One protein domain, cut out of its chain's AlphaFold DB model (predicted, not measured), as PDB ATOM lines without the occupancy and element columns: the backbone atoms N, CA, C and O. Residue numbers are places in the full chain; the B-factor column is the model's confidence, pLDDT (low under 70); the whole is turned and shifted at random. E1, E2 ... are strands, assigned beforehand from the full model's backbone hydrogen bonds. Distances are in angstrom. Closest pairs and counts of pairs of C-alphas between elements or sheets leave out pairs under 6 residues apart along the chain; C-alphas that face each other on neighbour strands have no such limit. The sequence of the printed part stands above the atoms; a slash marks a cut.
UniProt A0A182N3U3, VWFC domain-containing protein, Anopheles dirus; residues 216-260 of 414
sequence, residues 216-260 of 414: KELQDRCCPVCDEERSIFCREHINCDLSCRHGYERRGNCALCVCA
ATOM      1  N   LYS A 216     475.320 456.396 390.671       90.25
ATOM      2  CA  LYS A 216     476.101 457.055 389.622       90.25
ATOM      3  C   LYS A 216     477.166 457.951 390.238       90.25
ATOM      4  O   LYS A 216     476.885 458.748 391.137       90.25
ATOM      5  N   GLU A 217     478.387 457.819 389.741       90.12
ATOM      6  CA  GLU A 217     479.480 458.736 390.044       90.12
ATOM      7  C   GLU A 217     479.390 459.943 389.112       90.12
ATOM      8  O   GLU A 217     479.178 459.810 387.906       90.12
ATOM      9  N   LEU A 218     479.504 461.138 389.681       89.06
ATOM     10  CA  LEU A 218     479.522 462.388 388.931       89.06
ATOM     11  C   LEU A 218     480.969 462.863 388.834       89.06
ATOM     12  O   LEU A 218     481.654 462.930 389.856       89.06
ATOM     13  N   GLN A 219     481.408 463.246 387.631       84.94
ATOM     14  CA  GLN A 219     482.671 463.968 387.482       84.94
ATOM     15  C   GLN A 219     482.644 465.213 388.381       84.94
ATOM     16  O   GLN A 219     481.616 465.880 388.512       84.94
ATOM     17  N   ASP A 220     483.759 465.458 389.063       83.56
ATOM     18  CA  ASP A 220     483.976 466.570 389.997       83.56
ATOM     19  C   ASP A 220     483.188 466.542 391.318       83.56
ATOM     20  O   ASP A 220     483.267 467.491 392.102       83.56
ATOM     21  N   ARG A 221     482.484 465.449 391.643       89.44
ATOM     22  CA  ARG A 221     481.940 465.242 392.996       89.44
ATOM     23  C   ARG A 221     482.644 464.105 393.710       89.44
ATOM     24  O   ARG A 221     482.932 463.071 393.128       89.44
ATOM     25  N   CYS A 222     482.857 464.294 395.011       90.62
ATOM     26  CA  CYS A 222     483.369 463.231 395.866       90.62
ATOM     27  C   CYS A 222     482.381 462.068 395.994       90.62
ATOM     28  O   CYS A 222     482.767 460.908 395.904       90.62
ATOM     29  N   CYS A 223     481.105 462.385 396.225       92.06
ATOM     30  CA  CYS A 223     480.130 461.373 396.595       92.06
ATOM     31  C   CYS A 223     479.263 460.932 395.423       92.06
ATOM     32  O   CYS A 223     478.780 461.791 394.672       92.06
ATOM     33  N   PRO A 224     479.019 459.613 395.300       90.75
ATOM     34  CA  PRO A 224     478.055 459.106 394.345       90.75
ATOM     35  C   PRO A 224     476.662 459.621 394.703       90.75
ATOM     36  O   PRO A 224     476.394 460.017 395.838       90.75
ATOM     37  N   VAL A 225     475.766 459.602 393.725       90.25
ATOM     38  CA  VAL A 225     474.343 459.884 393.933       90.25
ATOM     39  C   VAL A 225     473.516 458.722 393.409       90.25
ATOM     40  O   VAL A 225     473.982 457.941 392.583       90.25
ATOM     41  N   CYS A 226     472.282 458.596 393.879       89.06
ATOM     42  CA  CYS A 226     471.370 457.595 393.349       89.06
ATOM     43  C   CYS A 226     470.881 457.988 391.954       89.06
ATOM     44  O   CYS A 226     470.663 459.168 391.658       89.06
ATOM     45  N   ASP A 227     470.731 456.993 391.089       89.00
ATOM     46  CA  ASP A 227     470.193 457.204 389.756       89.00
ATOM     47  C   ASP A 227     468.660 457.255 389.795       89.00
ATOM     48  O   ASP A 227     467.996 456.238 389.997       89.00
ATOM     49  N   GLU A 228     468.091 458.452 389.622       83.88
ATOM     50  CA  GLU A 228     466.638 458.654 389.676       83.88
ATOM     51  C   GLU A 228     465.899 457.923 388.545       83.88
ATOM     52  O   GLU A 228     464.762 457.504 388.731       83.88
ATOM     53  N   GLU A 229     466.532 457.747 387.382       83.06
ATOM     54  CA  GLU A 229     465.886 457.164 386.196       83.06
ATOM     55  C   GLU A 229     465.727 455.646 386.301       83.06
ATOM     56  O   GLU A 229     464.824 455.059 385.708       83.06
ATOM     57  N   ARG A 230     466.596 455.010 387.089       82.88
ATOM     58  CA  ARG A 230     466.595 453.564 387.346       82.88
ATOM     59  C   ARG A 230     465.996 453.210 388.707       82.88
ATOM     60  O   ARG A 230     466.025 452.050 389.110       82.88
ATOM     61  N   SER A 231     465.467 454.203 389.419       84.56
ATOM     62  CA  SER A 231     464.835 454.044 390.723       84.56
ATOM     63  C   SER A 231     463.364 453.662 390.573       84.56
ATOM     64  O   SER A 231     462.594 454.334 389.890       84.56
ATOM     65  N   ILE A 232     462.935 452.624 391.294       85.12
ATOM     66  CA  ILE A 232     461.506 452.312 391.457       85.12
ATOM     67  C   ILE A 232     460.807 453.256 392.448       85.12
ATOM     68  O   ILE A 232     459.574 453.318 392.472       85.12
ATOM     69  N   PHE A 233     461.576 453.963 393.283       89.00
ATOM     70  CA  PHE A 233     461.082 454.846 394.334       89.00
ATOM     71  C   PHE A 233     460.797 456.258 393.813       89.00
ATOM     72  O   PHE A 233     461.452 456.744 392.890       89.00
ATOM     73  N   CYS A 234     459.818 456.930 394.422       89.88
ATOM     74  CA  CYS A 234     459.510 458.336 394.151       89.88
ATOM     75  C   CYS A 234     460.694 459.238 394.543       89.88
ATOM     76  O   CYS A 234     461.477 458.859 395.412       89.88
ATOM     77  N   ARG A 235     460.805 460.442 393.954       87.12
ATOM     78  CA  ARG A 235     461.949 461.359 394.157       87.12
ATOM     79  C   ARG A 235     462.284 461.623 395.625       87.12
ATOM     80  O   ARG A 235     463.453 461.701 395.984       87.12
ATOM     81  N   GLU A 236     461.277 461.705 396.486       86.75
ATOM     82  CA  GLU A 236     461.449 461.962 397.919       86.75
ATOM     83  C   GLU A 236     461.937 460.733 398.711       86.75
ATOM     84  O   GLU A 236     462.339 460.853 399.866       86.75
ATOM     85  N   HIS A 237     461.902 459.546 398.104       87.31
ATOM     86  CA  HIS A 237     462.117 458.248 398.744       87.31
ATOM     87  C   HIS A 237     463.213 457.403 398.072       87.31
ATOM     88  O   HIS A 237     463.297 456.209 398.337       87.31
ATOM     89  N   ILE A 238     464.060 458.003 397.225       86.69
ATOM     90  CA  ILE A 238     465.075 457.292 396.421       86.69
ATOM     91  C   ILE A 238     466.084 456.501 397.274       86.69
ATOM     92  O   ILE A 238     466.583 455.470 396.834       86.69
ATOM     93  N   ASN A 239     466.383 456.967 398.487       85.50
ATOM     94  CA  ASN A 239     467.380 456.361 399.369       85.50
ATOM     95  C   ASN A 239     466.705 455.588 400.516       85.50
ATOM     96  O   ASN A 239     466.798 455.984 401.681       85.50
ATOM     97  N   CYS A 240     465.941 454.557 400.154       85.62
ATOM     98  CA  CYS A 240     465.124 453.769 401.072       85.62
ATOM     99  C   CYS A 240     465.875 452.529 401.577       85.62
ATOM    100  O   CYS A 240     466.136 451.612 400.807       85.62
ATOM    101  N   ASP A 241     466.131 452.464 402.884       86.62
ATOM    102  CA  ASP A 241     466.796 451.324 403.548       86.62
ATOM    103  C   ASP A 241     465.813 450.215 403.999       86.62
ATOM    104  O   ASP A 241     466.169 449.224 404.634       86.62
ATOM    105  N   LEU A 242     464.515 450.365 403.715       88.56
ATOM    106  CA  LEU A 242     463.521 449.365 404.110       88.56
ATOM    107  C   LEU A 242     463.517 448.207 403.120       88.56
ATOM    108  O   LEU A 242     463.391 448.442 401.930       88.56
ATOM    109  N   SER A 243     463.539 446.966 403.611       87.81
ATOM    110  CA  SER A 243     463.295 445.766 402.803       87.81
ATOM    111  C   SER A 243     461.979 445.109 403.220       87.81
ATOM    112  O   SER A 243     461.849 444.548 404.310       87.81
ATOM    113  N   CYS A 244     460.965 445.211 402.362       91.56
ATOM    114  CA  CYS A 244     459.601 444.798 402.684       91.56
ATOM    115  C   CYS A 244     459.235 443.464 402.022       91.56
ATOM    116  O   CYS A 244     459.205 443.347 400.799       91.56
ATOM    117  N   ARG A 245     458.833 442.469 402.826       91.81
ATOM    118  CA  ARG A 245     458.463 441.121 402.340       91.81
ATOM    119  C   ARG A 245     457.276 441.099 401.368       91.81
ATOM    120  O   ARG A 245     457.168 440.188 400.555       91.81
ATOM    121  N   HIS A 246     456.374 442.074 401.471       90.00
ATOM    122  CA  HIS A 246     455.175 442.195 400.630       90.00
ATOM    123  C   HIS A 246     455.273 443.348 399.617       90.00
ATOM    124  O   HIS A 246     454.260 443.755 399.056       90.00
ATOM    125  N   GLY A 247     456.481 443.871 399.382       89.69
ATOM    126  CA  GLY A 247     456.707 445.042 398.537       89.69
ATOM    127  C   GLY A 247     456.381 446.368 399.232       89.69
ATOM    128  O   GLY A 247     456.150 446.421 400.444       89.69
ATOM    129  N   TYR A 248     456.384 447.444 398.448       92.19
ATOM    130  CA  TYR A 248     456.217 448.821 398.915       92.19
ATOM    131  C   TYR A 248     454.868 449.408 398.500       92.19
ATOM    132  O   TYR A 248     454.287 449.013 397.488       92.19
ATOM    133  N   GLU A 249     454.387 450.387 399.259       93.00
ATOM    134  CA  GLU A 249     453.205 451.164 398.899       93.00
ATOM    135  C   GLU A 249     453.467 451.990 397.630       93.00
ATOM    136  O   GLU A 249     454.514 452.619 397.476       93.00
ATOM    137  N   ARG A 250     452.527 451.971 396.681       91.31
ATOM    138  CA  ARG A 250     452.683 452.618 395.370       91.31
ATOM    139  C   ARG A 250     451.925 453.939 395.341       91.31
ATOM    140  O   ARG A 250     450.756 453.992 395.710       91.31
ATOM    141  N   ARG A 251     452.565 454.990 394.826       92.38
ATOM    142  CA  ARG A 251     451.934 456.272 394.497       92.38
ATOM    143  C   ARG A 251     452.072 456.512 392.999       92.38
ATOM    144  O   ARG A 251     453.131 456.889 392.510       92.38
ATOM    145  N   GLY A 252     450.995 456.261 392.256       89.56
ATOM    146  CA  GLY A 252     451.030 456.318 390.794       89.56
ATOM    147  C   GLY A 252     451.984 455.267 390.219       89.56
ATOM    148  O   GLY A 252     451.785 454.070 390.418       89.56
ATOM    149  N   ASN A 253     453.022 455.710 389.510       87.12
ATOM    150  CA  ASN A 253     454.020 454.842 388.881       87.12
ATOM    151  C   ASN A 253     455.289 454.610 389.728       87.12
ATOM    152  O   ASN A 253     456.118 453.790 389.327       87.12
ATOM    153  N   CYS A 254     455.429 455.249 390.894       91.38
ATOM    154  CA  CYS A 254     456.588 455.115 391.781       91.38
ATOM    155  C   CYS A 254     456.221 454.490 393.142       91.38
ATOM    156  O   CYS A 254     455.056 454.459 393.548       91.38
ATOM    157  N   ALA A 255     457.208 453.913 393.827       90.69
ATOM    158  CA  ALA A 255     457.074 453.333 395.162       90.69
ATOM    159  C   ALA A 255     457.451 454.351 396.251       90.69
ATOM    160  O   ALA A 255     458.422 455.096 396.120       90.69
ATOM    161  N   LEU A 256     456.693 454.378 397.340       91.75
ATOM    162  CA  LEU A 256     457.043 455.100 398.560       91.75
ATOM    163  C   LEU A 256     457.935 454.209 399.434       91.75
ATOM    164  O   LEU A 256     457.832 452.986 399.377       91.75
ATOM    165  N   CYS A 257     458.776 454.802 400.282       92.00
ATOM    166  CA  CYS A 257     459.587 454.049 401.248       92.00
ATOM    167  C   CYS A 257     458.738 453.600 402.454       92.00
ATOM    168  O   CYS A 257     458.969 454.009 403.589       92.00
ATOM    169  N   VAL A 258     457.686 452.821 402.194       92.75
ATOM    170  CA  VAL A 258     456.744 452.297 403.192       92.75
ATOM    171  C   VAL A 258     456.327 450.892 402.770       92.75
ATOM    172  O   VAL A 258     455.997 450.668 401.605       92.75
ATOM    173  N   CYS A 259     456.333 449.933 403.699       94.06
ATOM    174  CA  CYS A 259     455.926 448.562 403.394       94.06
ATOM    175  C   CYS A 259     454.428 448.462 403.103       94.06
ATOM    176  O   CYS A 259     453.596 448.936 403.879       94.06
ATOM    177  N   ALA A 260     454.083 447.757 402.025       91.69
ATOM    178  CA  ALA A 260     452.702 447.420 401.736       91.69
ATOM    179  C   ALA A 260     452.138 446.499 402.831       91.69
ATOM    180  O   ALA A 260     452.807 445.584 403.325       91.69
TER     181      ALA A 260
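What this domain is: This is residues 216 to 260 of the 414 residues of the protein "VWFC domain-containing protein" of Anopheles dirus (UniProt A0A182N3U3). With little regular structure, this is a small hairpin of strands, E1 and E2, at one end of an elongated, winding chain, whose residues 218 to 223 stand free at the other end. The printed part has 45 residues, no named helix and two named strands, E1 then E2, in one antiparallel sheet; the class is all strand, though the strands hold only 10 residues. It is loose, with a radius of gyration of the C-alphas of 12.3 A and spans of 38 by 20 by 14 A.

Where its parts are: E2, residues 254 to 259, is 13.4 A long and ends at C-alpha 259, (455.926, 448.562, 403.394). E1, residues 248 to 251, is 9.7 A long and begins at C-alpha 248, (456.217, 448.821, 398.915).

How they stand to each other: E1 and E2 form a hairpin with a tight link, antiparallel at 140 degrees. C-alphas 250 and 255 face each other at 4.5 A. N 251 and O 254, 2.8 A, and N 256 and O 249, 2.8 A, are within hydrogen-bond range.

The domain as a whole: The C-alphas of Asp 220 and His 246, the two farthest apart, are 39.2 A apart. Residues 216 to 247 have no named element. The printed part has no cut, and no printed residue is under pLDDT 70.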